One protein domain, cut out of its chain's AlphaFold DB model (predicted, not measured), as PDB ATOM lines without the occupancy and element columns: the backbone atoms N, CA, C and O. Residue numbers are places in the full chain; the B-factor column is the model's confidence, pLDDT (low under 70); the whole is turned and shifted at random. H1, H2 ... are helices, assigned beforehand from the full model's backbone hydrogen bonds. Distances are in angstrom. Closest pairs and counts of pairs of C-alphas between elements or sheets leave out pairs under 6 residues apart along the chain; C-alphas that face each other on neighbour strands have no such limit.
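What this domain is: This is residues 18 to 50 and 71 to 137 of the 138 residues of the protein "HTH luxR-type domain-containing protein" of Paenibacillus sp. Soil522 (UniProt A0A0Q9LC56). The longest helix, H1, forms one side of the domain, and H5 bridges from it to a cluster of three crossed helices, H2, H3 and H4, on the other side. After H1 the backbone turns round and residues 41 to 50 run back past that helix without a named element. The printed part has 100 residues with five named helices, in the order H1, H2, H3, H4, H5, and no named strand; its class is all helix, with helix packing mostly crossed. The whole is compact, with a radius of gyration of the C-alphas of 13.4 A, and rounded, with spans of 37 by 30 by 28 A.

Where its parts are: Find C-alpha 18 at (-51.128, 38.116, 113.113); from there H1, residues 18 to 36, runs 26.9 A to C-alpha 36 at (-51.835, 21.030, 92.406). Look next at H5, residues 122 to 135, which covers 20.7 A and ends with C-alpha 135 at (-67.734, 31.273, 97.550). H2 is residues 76 to 86, 15.4 A long, and H4 is residues 102 to 115, 19.8 A long. Between those two in the chain you meet H3, residues 91 to 97, 10.1 A long.

How they stand to each other: Start at H1: its residues 28 to 32 alone touch H5, and the closest C-alphas, those of Leu 28 and Tyr 127, are 6.7 A apart. The two lines are about perpendicular, at 78 degrees. From H5, residues 126 to 130 alone touch H2, at a steep tilt of 66 degrees, opposite ways; the closest C-alphas, of Cys 86 and Lys 130, are 5.8 A apart. H2 also touches H4, about perpendicular at 83 degrees, with the C-alphas of Gln 78 and His 108 closest at 6.1 A. Residues 102 to 106 of H4 alone touch H3; the closest C-alphas, of Ala 95 and Glu 102, are 5.2 A apart, and the tilt of 72 degrees is only just about perpendicular. H2 and H3 are close but not clearly touching, with the C-alphas of Met 84 and Ile 94 closest at 6.9 A. H1 is apart from H3 and H4. In all five helices every O i to N i+4 pair is within hydrogen-bond range.

The domain as a whole: The two C-alphas farthest apart, those of Leu 37 and Tyr 99, are 39.1 A from each other. Residues 51 to 70 are not printed, and C-alphas 50 and 71 are 28.7 A apart across this cut, which falls in the link from H1 to H2. The links from H2 to H3 and from H3 to H4 are tight, and that from H4 to H5 is short. The mean pLDDT of the printed part is 83.5; look for values under 70 at residues 48 to 50, 71 to 72 and 135 to 137 of this model.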
ATOM      1  N   THR A  18     -51.556  37.804 114.479       72.75
ATOM      2  CA  THR A  18     -51.128  38.116 113.113       72.75
ATOM      3  C   THR A  18     -50.196  37.044 112.563       72.75
ATOM      4  O   THR A  18     -50.356  36.601 111.424       72.75
ATOM      5  N   GLY A  19     -49.233  36.578 113.352       75.19
ATOM      6  CA  GLY A  19     -48.364  35.495 112.929       75.19
ATOM      7  C   GLY A  19     -49.086  34.141 112.849       75.19
ATOM      8  O   GLY A  19     -48.787  33.362 111.943       75.19
ATOM      9  N   ARG A  20     -50.095  33.873 113.697       72.56
ATOM     10  CA  ARG A  20     -50.977  32.699 113.531       72.56
ATOM     11  C   ARG A  20     -51.711  32.729 112.189       72.56
ATOM     12  O   ARG A  20     -51.751  31.711 111.502       72.56
ATOM     13  N   ALA A  21     -52.235  33.886 111.783       74.94
ATOM     14  CA  ALA A  21     -52.879  34.048 110.481       74.94
ATOM     15  C   ALA A  21     -51.908  33.792 109.313       74.94
ATOM     16  O   ALA A  21     -52.274  33.127 108.344       74.94
ATOM     17  N   LYS A  22     -50.648  34.239 109.425       81.44
ATOM     18  CA  LYS A  22     -49.596  33.931 108.439       81.44
ATOM     19  C   LYS A  22     -49.286  32.433 108.370       81.44
ATOM     20  O   LYS A  22     -49.133  31.903 107.276       81.44
ATOM     21  N   LEU A  23     -49.241  31.742 109.512       82.31
ATOM     22  CA  LEU A  23     -49.045  30.288 109.565       82.31
ATOM     23  C   LEU A  23     -50.216  29.513 108.949       82.31
ATOM     24  O   LEU A  23     -50.000  28.544 108.225       82.31
ATOM     25  N   ALA A  24     -51.449  29.952 109.206       77.44
ATOM     26  CA  ALA A  24     -52.637  29.410 108.554       77.44
ATOM     27  C   ALA A  24     -52.588  29.618 107.030       77.44
ATOM     28  O   ALA A  24     -52.918  28.704 106.276       77.44
ATOM     29  N   GLY A  25     -52.129  30.794 106.580       81.62
ATOM     30  CA  GLY A  25     -51.851  31.079 105.170       81.62
ATOM     31  C   GLY A  25     -50.837  30.102 104.578       81.62
ATOM     32  O   GLY A  25     -51.165  29.386 103.642       81.62
ATOM     33  N   LEU A  26     -49.668  29.965 105.209       86.06
ATOM     34  CA  LEU A  26     -48.628  29.028 104.778       86.06
ATOM     35  C   LEU A  26     -49.141  27.585 104.694       86.06
ATOM     36  O   LEU A  26     -48.817  26.862 103.755       86.06
ATOM     37  N   HIS A  27     -49.943  27.142 105.663       84.56
ATOM     38  CA  HIS A  27     -50.528  25.806 105.614       84.56
ATOM     39  C   HIS A  27     -51.461  25.639 104.411       84.56
ATOM     40  O   HIS A  27     -51.419  24.600 103.759       84.56
ATOM     41  N   LEU A  28     -52.286  26.638 104.097       81.56
ATOM     42  CA  LEU A  28     -53.136  26.593 102.907       81.56
ATOM     43  C   LEU A  28     -52.319  26.591 101.623       81.56
ATOM     44  O   LEU A  28     -52.618  25.772 100.764       81.56
ATOM     45  N   ASP A  29     -51.267  27.404 101.535       85.69
ATOM     46  CA  ASP A  29     -50.367  27.413 100.381       85.69
ATOM     47  C   ASP A  29     -49.753  26.021 100.174       85.69
ATOM     48  O   ASP A  29     -49.753  25.484  99.070       85.69
ATOM     49  N   VAL A  30     -49.283  25.377 101.249       87.94
ATOM     50  CA  VAL A  30     -48.730  24.016 101.184       87.94
ATOM     51  C   VAL A  30     -49.791  23.004 100.743       87.94
ATOM     52  O   VAL A  30     -49.500  22.150  99.906       87.94
ATOM     53  N   VAL A  31     -51.019  23.085 101.265       83.94
ATOM     54  CA  VAL A  31     -52.117  22.192 100.857       83.94
ATOM     55  C   VAL A  31     -52.492  22.411  99.392       83.94
ATOM     56  O   VAL A  31     -52.636  21.438  98.654       83.94
ATOM     57  N   GLU A  32     -52.595  23.660  98.945       85.31
ATOM     58  CA  GLU A  32     -52.870  24.010  97.552       85.31
ATOM     59  C   GLU A  32     -51.787  23.444  96.628       85.31
ATOM     60  O   GLU A  32     -52.096  22.835  95.604       85.31
ATOM     61  N   GLN A  33     -50.515  23.554  97.020       86.44
ATOM     62  CA  GLN A  33     -49.408  22.965  96.270       86.44
ATOM     63  C   GLN A  33     -49.486  21.440  96.206       86.44
ATOM     64  O   GLN A  33     -49.303  20.863  95.135       86.44
ATOM     65  N   VAL A  34     -49.790  20.779  97.324       86.56
ATOM     66  CA  VAL A  34     -49.962  19.319  97.374       86.56
ATOM     67  C   VAL A  34     -51.092  18.863  96.449       86.56
ATOM     68  O   VAL A  34     -50.922  17.884  95.720       86.56
ATOM     69  N   MET A  35     -52.209  19.594  96.429       80.94
ATOM     70  CA  MET A  35     -53.331  19.338  95.522       80.94
ATOM     71  C   MET A  35     -52.941  19.552  94.063       80.94
ATOM     72  O   MET A  35     -53.186  18.684  93.227       80.94
ATOM     73  N   ARG A  36     -52.283  20.675  93.758       86.38
ATOM     74  CA  ARG A  36     -51.835  21.030  92.406       86.38
ATOM     75  C   ARG A  36     -50.853  20.012  91.831       86.38
ATOM     76  O   ARG A  36     -50.893  19.733  90.639       86.38
ATOM     77  N   LEU A  37     -49.980  19.465  92.674       87.81
ATOM     78  CA  LEU A  37     -49.014  18.434  92.296       87.81
ATOM     79  C   LEU A  37     -49.629  17.026  92.243       87.81
ATOM     80  O   LEU A  37     -48.960  16.102  91.791       87.81
ATOM     81  N   GLY A  38     -50.874  16.838  92.701       83.31
ATOM     82  CA  GLY A  38     -51.548  15.537  92.709       83.31
ATOM     83  C   GLY A  38     -50.934  14.522  93.680       83.31
ATOM     84  O   GLY A  38     -51.099  13.321  93.496       83.31
ATOM     85  N   ILE A  39     -50.214  14.980  94.710       85.88
ATOM     86  CA  ILE A  39     -49.467  14.114  95.644       85.88
ATOM     87  C   ILE A  39     -50.167  13.931  96.998       85.88
ATOM     88  O   ILE A  39     -49.547  13.482  97.964       85.88
ATOM     89  N   SER A  40     -51.459  14.255  97.091       79.56
ATOM     90  CA  SER A  40     -52.244  14.158  98.332       79.56
ATOM     91  C   SER A  40     -52.309  12.740  98.913       79.56
ATOM     92  O   SER A  40     -52.491  12.575 100.114       79.56
ATOM     93  N   GLU A  41     -52.130  11.703  98.090       78.62
ATOM     94  CA  GLU A  41     -52.089  10.305  98.553       78.62
ATOM     95  C   GLU A  41     -50.782   9.948  99.279       78.62
ATOM     96  O   GLU A  41     -50.742   9.013 100.078       78.62
ATOM     97  N   TYR A  42     -49.715  10.713  99.037       79.31
ATOM     98  CA  TYR A  42     -48.375  10.457  99.572       79.31
ATOM     99  C   TYR A  42     -47.965  11.456 100.659       79.31
ATOM    100  O   TYR A  42     -47.022  11.199 101.412       79.31
ATOM    101  N   VAL A  43     -48.662  12.591 100.758       80.56
ATOM    102  CA  VAL A  43     -48.295  13.705 101.634       80.56
ATOM    103  C   VAL A  43     -49.425  14.012 102.606       80.56
ATOM    104  O   VAL A  43     -50.509  14.436 102.221       80.56
ATOM    105  N   LYS A  44     -49.142  13.858 103.903       79.12
ATOM    106  CA  LYS A  44     -50.026  14.308 104.980       79.12
ATOM    107  C   LYS A  44     -49.541  15.655 105.504       79.12
ATOM    108  O   LYS A  44     -48.494  15.716 106.143       79.12
ATOM    109  N   VAL A  45     -50.327  16.703 105.283       80.69
ATOM    110  CA  VAL A  45     -50.082  18.037 105.847       80.69
ATOM    111  C   VAL A  45     -50.869  18.182 107.152       80.69
ATOM    112  O   VAL A  45     -52.042  17.814 107.225       80.69
ATOM    113  N   THR A  46     -50.217  18.668 108.206       76.31
ATOM    114  CA  THR A  46     -50.841  18.928 109.510       76.31
ATOM    115  C   THR A  46     -50.304  20.228 110.082       76.31
ATOM    116  O   THR A  46     -49.090  20.399 110.148       76.31
ATOM    117  N   LEU A  47     -51.196  21.100 110.546       75.12
ATOM    118  CA  LEU A  47     -50.855  22.273 111.343       75.12
ATOM    119  C   LEU A  47     -51.587  22.181 112.680       75.12
ATOM    120  O   LEU A  47     -52.807  22.019 112.712       75.12
ATOM    121  N   GLU A  48     -50.837  22.290 113.773       66.62
ATOM    122  CA  GLU A  48     -51.372  22.337 115.131       66.62
ATOM    123  C   GLU A  48     -50.912  23.636 115.795       66.62
ATOM    124  O   GLU A  48     -49.744  23.805 116.134       66.62
ATOM    125  N   CYS A  49     -51.838  24.576 115.977       61.88
ATOM    126  CA  CYS A  49     -51.559  25.836 116.657       61.88
ATOM    127  C   CYS A  49     -51.879  25.707 118.155       61.88
ATOM    128  O   CYS A  49     -53.018  25.925 118.579       61.88
ATOM    129  N   ASN A  50     -50.873  25.384 118.971       57.22
ATOM    130  CA  ASN A  50     -50.976  25.414 120.434       57.22
ATOM    131  C   ASN A  50     -50.741  26.837 120.959       57.22
ATOM    132  O   ASN A  50     -49.676  27.155 121.474       57.22
ATOM    133  N   PRO A  71     -72.836  28.092 103.541       55.12
ATOM    134  CA  PRO A  71     -73.522  27.130 102.699       55.12
ATOM    135  C   PRO A  71     -74.770  26.588 103.411       55.12
ATOM    136  O   PRO A  71     -74.690  26.062 104.527       55.12
ATOM    137  N   ALA A  72     -75.913  26.713 102.730       56.47
ATOM    138  CA  ALA A  72     -77.256  26.432 103.231       56.47
ATOM    139  C   ALA A  72     -77.487  25.067 103.931       56.47
ATOM    140  O   ALA A  72     -78.458  24.985 104.684       56.47
ATOM    141  N   PRO A  73     -76.668  23.995 103.777       74.19
ATOM    142  CA  PRO A  73     -76.929  22.746 104.502       74.19
ATOM    143  C   PRO A  73     -76.338  22.658 105.925       74.19
ATOM    144  O   PRO A  73     -76.549  21.642 106.592       74.19
ATOM    145  N   LEU A  74     -75.591  23.654 106.426       84.56
ATOM    146  CA  LEU A  74     -75.002  23.582 107.773       84.56
ATOM    147  C   LEU A  74     -75.879  24.235 108.851       84.56
ATOM    148  O   LEU A  74     -76.264  25.391 108.738       84.56
ATOM    149  N   SER A  75     -76.095  23.528 109.965       88.56
ATOM    150  CA  SER A  75     -76.675  24.122 111.183       88.56
ATOM    151  C   SER A  75     -75.764  25.192 111.797       88.56
ATOM    152  O   SER A  75     -74.543  25.119 111.653       88.56
ATOM    153  N   ASN A  76     -76.324  26.104 112.602       87.38
ATOM    154  CA  ASN A  76     -75.562  27.139 113.326       87.38
ATOM    155  C   ASN A  76     -74.357  26.568 114.089       87.38
ATOM    156  O   ASN A  76     -73.269  27.140 114.107       87.38
ATOM    157  N   ARG A  77     -74.521  25.389 114.701       90.06
ATOM    158  CA  ARG A  77     -73.431  24.744 115.438       90.06
ATOM    159  C   ARG A  77     -72.328  24.226 114.520       90.06
ATOM    160  O   ARG A  77     -71.152  24.309 114.858       90.06
ATOM    161  N   GLN A  78     -72.698  23.681 113.367       90.81
ATOM    162  CA  GLN A  78     -71.742  23.238 112.357       90.81
ATOM    163  C   GLN A  78     -71.022  24.423 111.719       90.81
ATOM    164  O   GLN A  78     -69.821  24.345 111.515       90.81
ATOM    165  N   GLN A  79     -71.720  25.529 111.486       89.56
ATOM    166  CA  GLN A  79     -71.136  26.779 111.013       89.56
ATOM    167  C   GLN A  79     -70.063  27.313 111.974       89.56
ATOM    168  O   GLN A  79     -68.943  27.574 111.543       89.56
ATOM    169  N   GLN A  80     -70.347  27.370 113.281       90.00
ATOM    170  CA  GLN A  80     -69.347  27.736 114.297       90.00
ATOM    171  C   GLN A  80     -68.109  26.833 114.226       90.00
ATOM    172  O   GLN A  80     -66.980  27.314 114.151       90.00
ATOM    173  N   ILE A  81     -68.314  25.512 114.187       92.62
ATOM    174  CA  ILE A  81     -67.212  24.545 114.090       92.62
ATOM    175  C   ILE A  81     -66.445  24.714 112.770       92.62
ATOM    176  O   ILE A  81     -65.221  24.616 112.770       92.62
ATOM    177  N   ALA A  82     -67.128  24.988 111.658       90.38
ATOM    178  CA  ALA A  82     -66.511  25.209 110.354       90.38
ATOM    179  C   ALA A  82     -65.579  26.425 110.366       90.38
ATOM    180  O   ALA A  82     -64.430  26.309 109.945       90.38
ATOM    181  N   VAL A  83     -66.030  27.553 110.926       87.25
ATOM    182  CA  VAL A  83     -65.205  28.762 111.084       87.25
ATOM    183  C   VAL A  83     -63.956  28.462 111.918       87.25
ATOM    184  O   VAL A  83     -62.844  28.787 111.504       87.25
ATOM    185  N   MET A  84     -64.108  27.762 113.046       87.31
ATOM    186  CA  MET A  84     -62.975  27.398 113.906       87.31
ATOM    187  C   MET A  84     -61.988  26.435 113.227       87.31
ATOM    188  O   MET A  84     -60.775  26.557 113.407       87.31
ATOM    189  N   LEU A  85     -62.479  25.493 112.416       88.19
ATOM    190  CA  LEU A  85     -61.633  24.590 111.629       88.19
ATOM    191  C   LEU A  85     -60.866  25.328 110.533       88.19
ATOM    192  O   LEU A  85     -59.687  25.048 110.333       88.19
ATOM    193  N   CYS A  86     -61.498  26.288 109.858       86.56
ATOM    194  CA  CYS A  86     -60.823  27.167 108.903       86.56
ATOM    195  C   CYS A  86     -59.806  28.100 109.583       86.56
ATOM    196  O   CYS A  86     -58.849  28.527 108.942       86.56
ATOM    197  N   GLY A  87     -59.969  28.361 110.884       79.56
ATOM    198  CA  GLY A  87     -58.962  28.968 111.760       79.56
ATOM    199  C   GLY A  87     -57.873  28.003 112.252       79.56
ATOM    200  O   GLY A  87     -57.036  28.401 113.060       79.56
ATOM    201  N   HIS A  88     -57.861  26.747 111.790       80.94
ATOM    202  CA  HIS A  88     -56.923  25.688 112.186       80.94
ATOM    203  C   HIS A  88     -56.945  25.331 113.679       80.94
ATOM    204  O   HIS A  88     -55.937  24.905 114.249       80.94
ATOM    205  N   TYR A  89     -58.097  25.472 114.338       81.06
ATOM    206  CA  TYR A  89     -58.226  25.052 115.731       81.06
ATOM    207  C   TYR A  89     -58.255  23.521 115.803       81.06
ATOM    208  O   TYR A  89     -58.912  22.847 115.006       81.06
ATOM    209  N   SER A  90     -57.550  22.954 116.785       83.94
ATOM    210  CA  SER A  90     -57.579  21.512 117.031       83.94
ATOM    211  C   SER A  90     -58.946  21.072 117.564       83.94
ATOM    212  O   SER A  90     -59.650  21.846 118.211       83.94
ATOM    213  N   ILE A  91     -59.311  19.801 117.361       89.69
ATOM    214  CA  ILE A  91     -60.570  19.229 117.886       89.69
ATOM    215  C   ILE A  91     -60.682  19.441 119.401       89.69
ATOM    216  O   ILE A  91     -61.748  19.809 119.890       89.69
ATOM    217  N   LYS A  92     -59.575  19.254 120.126       87.50
ATOM    218  CA  LYS A  92     -59.491  19.484 121.571       87.50
ATOM    219  C   LYS A  92     -59.791  20.936 121.937       87.50
ATOM    220  O   LYS A  92     -60.538  21.185 122.876       87.50
ATOM    221  N   ARG A  93     -59.236  21.895 121.188       83.50
ATOM    222  CA  ARG A  93     -59.510  23.315 121.416       83.50
ATOM    223  C   ARG A  93     -60.966  23.646 121.121       83.50
ATOM    224  O   ARG A  93     -61.621  24.226 121.972       83.50
ATOM    225  N   ILE A  94     -61.486  23.210 119.974       90.81
ATOM    226  CA  ILE A  94     -62.892  23.415 119.600       90.81
ATOM    227  C   ILE A  94     -63.823  22.866 120.685       90.81
ATOM    228  O   ILE A  94     -64.770  23.536 121.072       90.81
ATOM    229  N   ALA A  95     -63.539  21.673 121.206       91.12
ATOM    230  CA  ALA A  95     -64.296  21.077 122.301       91.12
ATOM    231  C   ALA A  95     -64.306  21.967 123.558       91.12
ATOM    232  O   ALA A  95     -65.366  22.162 124.152       91.12
ATOM    233  N   GLY A  96     -63.151  22.540 123.911       89.62
ATOM    234  CA  GLY A  96     -63.000  23.479 125.022       89.62
ATOM    235  C   GLY A  96     -63.806  24.767 124.845       89.62
ATOM    236  O   GLY A  96     -64.630  25.069 125.698       89.62
ATOM    237  N   GLU A  97     -63.624  25.478 123.728       87.12
ATOM    238  CA  GLU A  97     -64.316  26.759 123.466       87.12
ATOM    239  C   GLU A  97     -65.839  26.580 123.374       87.12
ATOM    240  O   GLU A  97     -66.626  27.445 123.744       87.12
ATOM    241  N   LEU A  98     -66.272  25.434 122.848       91.19
ATOM    242  CA  LEU A  98     -67.679  25.151 122.612       91.19
ATOM    243  C   LEU A  98     -68.349  24.415 123.783       91.19
ATOM    244  O   LEU A  98     -69.541  24.120 123.681       91.19
ATOM    245  N   TYR A  99     -67.622  24.120 124.865       92.44
ATOM    246  CA  TYR A  99     -68.101  23.381 126.041       92.44
ATOM    247  C   TYR A  99     -68.773  22.041 125.694       92.44
ATOM    248  O   TYR A  99     -69.837  21.688 126.203       92.44
ATOM    249  N   VAL A 100     -68.157  21.276 124.791       93.19
ATOM    250  CA  VAL A 100     -68.640  19.952 124.362       93.19
ATOM    251  C   VAL A 100     -67.517  18.924 124.390       93.19
ATOM    252  O   VAL A 100     -66.344  19.260 124.477       93.19
ATOM    253  N   SER A 101     -67.857  17.639 124.279       94.81
ATOM    254  CA  SER A 101     -66.838  16.593 124.152       94.81
ATOM    255  C   SER A 101     -66.150  16.626 122.779       94.81
ATOM    256  O   SER A 101     -66.772  16.959 121.765       94.81
ATOM    257  N   GLU A 102     -64.897  16.169 122.702       95.25
ATOM    258  CA  GLU A 102     -64.200  15.967 121.421       95.25
ATOM    259  C   GLU A 102     -64.975  15.038 120.471       95.25
ATOM    260  O   GLU A 102     -64.955  15.222 119.252       95.25
ATOM    261  N   ASN A 103     -65.696  14.054 121.015       95.06
ATOM    262  CA  ASN A 103     -66.537  13.148 120.233       95.06
ATOM    263  C   ASN A 103     -67.717  13.885 119.591       95.06
ATOM    264  O   ASN A 103     -68.055  13.620 118.438       95.06
ATOM    265  N   THR A 104     -68.301  14.850 120.300       94.75
ATOM    266  CA  THR A 104     -69.351  15.723 119.764       94.75
ATOM    267  C   THR A 104     -68.815  16.546 118.595       94.75
ATOM    268  O   THR A 104     -69.447  16.595 117.541       94.75
ATOM    269  N   VAL A 105     -67.613  17.118 118.728       94.31
ATOM    270  CA  VAL A 105     -66.957  17.860 117.638       94.31
ATOM    271  C   VAL A 105     -66.712  16.957 116.426       94.31
ATOM    272  O   VAL A 105     -67.101  17.306 115.314       94.31
ATOM    273  N   LYS A 106     -66.151  15.755 116.626       94.44
ATOM    274  CA  LYS A 106     -65.942  14.766 115.548       94.44
ATOM    275  C   LYS A 106     -67.248  14.396 114.842       94.44
ATOM    276  O   LYS A 106     -67.279  14.334 113.614       94.44
ATOM    277  N   LYS A 107     -68.334  14.204 115.598       96.25
ATOM    278  CA  LYS A 107     -69.666  13.915 115.049       96.25
ATOM    279  C   LYS A 107     -70.187  15.075 114.201       96.25
ATOM    280  O   LYS A 107     -70.678  14.843 113.099       96.25
ATOM    281  N   HIS A 108     -70.038  16.317 114.663       95.19
ATOM    282  CA  HIS A 108     -70.390  17.484 113.855       95.19
ATOM    283  C   HIS A 108     -69.557  17.558 112.571       95.19
ATOM    284  O   HIS A 108     -70.141  17.762 111.514       95.19
ATOM    285  N   ILE A 109     -68.243  17.306 112.629       93.62
ATOM    286  CA  ILE A 109     -67.367  17.252 111.444       93.62
ATOM    287  C   ILE A 109     -67.838  16.199 110.444       93.62
ATOM    288  O   ILE A 109     -67.938  16.482 109.252       93.62
ATOM    289  N   GLN A 110     -68.174  15.000 110.913       93.25
ATOM    290  CA  GLN A 110     -68.691  13.945 110.046       93.25
ATOM    291  C   GLN A 110     -70.023  14.342 109.398       93.25
ATOM    292  O   GLN A 110     -70.219  14.121 108.205       93.25
ATOM    293  N   ASN A 111     -70.925  14.955 110.162       93.12
ATOM    294  CA  ASN A 111     -72.195  15.439 109.633       93.12
ATOM    295  C   ASN A 111     -71.994  16.579 108.624       93.12
ATOM    296  O   ASN A 111     -72.708  16.617 107.632       93.12
ATOM    297  N   MET A 112     -71.016  17.469 108.836       92.62
ATOM    298  CA  MET A 112     -70.664  18.518 107.870       92.62
ATOM    299  C   MET A 112     -70.167  17.931 106.554       92.62
ATOM    300  O   MET A 112     -70.637  18.334 105.501       92.62
ATOM    301  N   LYS A 113     -69.267  16.943 106.606       91.19
ATOM    302  CA  LYS A 113     -68.788  16.254 105.400       91.19
ATOM    303  C   LYS A 113     -69.924  15.641 104.591       91.19
ATOM    304  O   LYS A 113     -69.938  15.783 103.381       91.19
ATOM    305  N   LYS A 114     -70.888  15.005 105.264       90.25
ATOM    306  CA  LYS A 114     -72.084  14.452 104.611       90.25
ATOM    307  C   LYS A 114     -72.970  15.544 104.016       90.25
ATOM    308  O   LYS A 114     -73.408  15.408 102.886       90.25
ATOM    309  N   ALA A 115     -73.214  16.612 104.771       88.25
ATOM    310  CA  ALA A 115     -74.065  17.723 104.353       88.25
ATOM    311  C   ALA A 115     -73.487  18.512 103.164       88.25
ATOM    312  O   ALA A 115     -74.243  19.077 102.386       88.25
ATOM    313  N   LEU A 116     -72.158  18.552 103.042       87.69
ATOM    314  CA  LEU A 116     -71.431  19.240 101.972       87.69
ATOM    315  C   LEU A 116     -70.926  18.291 100.874       87.69
ATOM    316  O   LEU A 116     -70.216  18.739  99.981       87.69
ATOM    317  N   GLU A 117     -71.226  16.993 100.977       88.31
ATOM    318  CA  GLU A 117     -70.757  15.949 100.052       88.31
ATOM    319  C   GLU A 117     -69.223  15.924  99.868       88.31
ATOM    320  O   GLU A 117     -68.691  15.628  98.801       88.31
ATOM    321  N   ILE A 118     -68.475  16.216 100.940       88.25
ATOM    322  CA  ILE A 118     -67.007  16.217 100.937       88.25
ATOM    323  C   ILE A 118     -66.480  14.873 101.442       88.25
ATOM    324  O   ILE A 118     -66.544  14.565 102.634       88.25
ATOM    325  N   GLU A 119     -65.844  14.109 100.558       88.94
ATOM    326  CA  GLU A 119     -65.197  12.835 100.913       88.94
ATOM    327  C   GLU A 119     -63.789  13.012 101.510       88.94
ATOM    328  O   GLU A 119     -63.245  12.125 102.175       88.94
ATOM    329  N   LYS A 120     -63.187  14.188 101.307       86.25
ATOM    330  CA  LYS A 120     -61.824  14.507 101.744       86.25
ATOM    331  C   LYS A 120     -61.687  14.540 103.272       86.25
ATOM    332  O   LYS A 120     -62.652  14.671 104.035       86.25
ATOM    333  N   SER A 121     -60.456  14.398 103.759       86.06
ATOM    334  CA  SER A 121     -60.136  14.305 105.190       86.06
ATOM    335  C   SER A 121     -58.896  15.108 105.562       86.06
ATOM    336  O   SER A 121     -58.122  15.495 104.698       86.06
ATOM    337  N   GLY A 122     -58.707  15.375 106.857       83.81
ATOM    338  CA  GLY A 122     -57.547  16.132 107.335       83.81
ATOM    339  C   GLY A 122     -57.481  17.543 106.745       83.81
ATOM    340  O   GLY A 122     -58.489  18.248 106.719       83.81
ATOM    341  N   ALA A 123     -56.295  17.938 106.288       77.88
ATOM    342  CA  ALA A 123     -56.044  19.257 105.715       77.88
ATOM    343  C   ALA A 123     -56.852  19.519 104.432       77.88
ATOM    344  O   ALA A 123     -57.367  20.620 104.255       77.88
ATOM    345  N   ASP A 124     -57.054  18.492 103.605       82.75
ATOM    346  CA  ASP A 124     -57.819  18.577 102.358       82.75
ATOM    347  C   ASP A 124     -59.273  18.983 102.615       82.75
ATOM    348  O   ASP A 124     -59.842  19.807 101.904       82.75
ATOM    349  N   PHE A 125     -59.876  18.431 103.673       87.94
ATOM    350  CA  PHE A 125     -61.223  18.813 104.097       87.94
ATOM    351  C   PHE A 125     -61.284  20.286 104.511       87.94
ATOM    352  O   PHE A 125     -62.209  20.985 104.112       87.94
ATOM    353  N   ILE A 126     -60.301  20.762 105.283       87.56
ATOM    354  CA  ILE A 126     -60.245  22.158 105.744       87.56
ATOM    355  C   ILE A 126     -60.086  23.111 104.555       87.56
ATOM    356  O   ILE A 126     -60.743  24.150 104.519       87.56
ATOM    357  N   TYR A 127     -59.260  22.746 103.573       83.62
ATOM    358  CA  TYR A 127     -59.086  23.516 102.345       83.62
ATOM    359  C   TYR A 127     -60.396  23.632 101.557       83.62
ATOM    360  O   TYR A 127     -60.849  24.744 101.295       83.62
ATOM    361  N   VAL A 128     -61.053  22.505 101.253       86.81
ATOM    362  CA  VAL A 128     -62.336  22.507 100.522       86.81
ATOM    363  C   VAL A 128     -63.397  23.298 101.287       86.81
ATOM    364  O   VAL A 128     -64.090  24.126 100.701       86.81
ATOM    365  N   LEU A 129     -63.480  23.104 102.606       87.56
ATOM    366  CA  LEU A 129     -64.400  23.844 103.462       87.56
ATOM    367  C   LEU A 129     -64.151  25.354 103.371       87.56
ATOM    368  O   LEU A 129     -65.095  26.114 103.183       87.56
ATOM    369  N   LYS A 130     -62.887  25.793 103.428       85.94
ATOM    370  CA  LYS A 130     -62.526  27.210 103.315       85.94
ATOM    371  C   LYS A 130     -62.926  27.800 101.960       85.94
ATOM    372  O   LYS A 130     -63.482  28.896 101.935       85.94
ATOM    373  N   GLN A 131     -62.717  27.067 100.866       84.50
ATOM    374  CA  GLN A 131     -63.155  27.496  99.534       84.50
ATOM    375  C   GLN A 131     -64.678  27.683  99.486       84.50
ATOM    376  O   GLN A 131     -65.157  28.708  99.007       84.50
ATOM    377  N   MET A 132     -65.450  26.743 100.040       83.12
ATOM    378  CA  MET A 132     -66.914  26.847 100.073       83.12
ATOM    379  C   MET A 132     -67.404  28.039 100.908       83.12
ATOM    380  O   MET A 132     -68.352  28.709 100.508       83.12
ATOM    381  N   LEU A 133     -66.742  28.337 102.033       77.81
ATOM    382  CA  LEU A 133     -67.072  29.498 102.866       77.81
ATOM    383  C   LEU A 133     -66.781  30.839 102.174       77.81
ATOM    384  O   LEU A 133     -67.480  31.814 102.424       77.81
ATOM    385  N   GLN A 134     -65.768  30.897 101.308       71.50
ATOM    386  CA  GLN A 134     -65.428  32.105 100.547       71.50
ATOM    387  C   GLN A 134     -66.323  32.308  99.314       71.50
ATOM    388  O   GLN A 134     -66.536  33.442  98.893       71.50
ATOM    389  N   ILE A 135     -66.864  31.228  98.738       60.78
ATOM    390  CA  ILE A 135     -67.734  31.273  97.550       60.78
ATOM    391  C   ILE A 135     -69.162  31.741  97.890       60.78
ATOM    392  O   ILE A 135     -69.792  32.379  97.053       60.78
ATOM    393  N   GLY A 136     -69.655  31.497  99.111       51.88
ATOM    394  CA  GLY A 136     -70.978  31.952  99.577       51.88
ATOM    395  C   GLY A 136     -71.112  33.463  99.836       51.88
ATOM    396  O   GLY A 136     -72.153  33.911 100.300       51.88
ATOM    397  N   GLY A 137     -70.068  34.254  99.565       44.72
ATOM    398  CA  GLY A 137     -70.042  35.709  99.757       44.72
ATOM    399  C   GLY A 137     -70.356  36.540  98.506       44.72
ATOM    400  O   GLY A 137     -69.862  37.662  98.411       44.72
TER     401      GLY A 137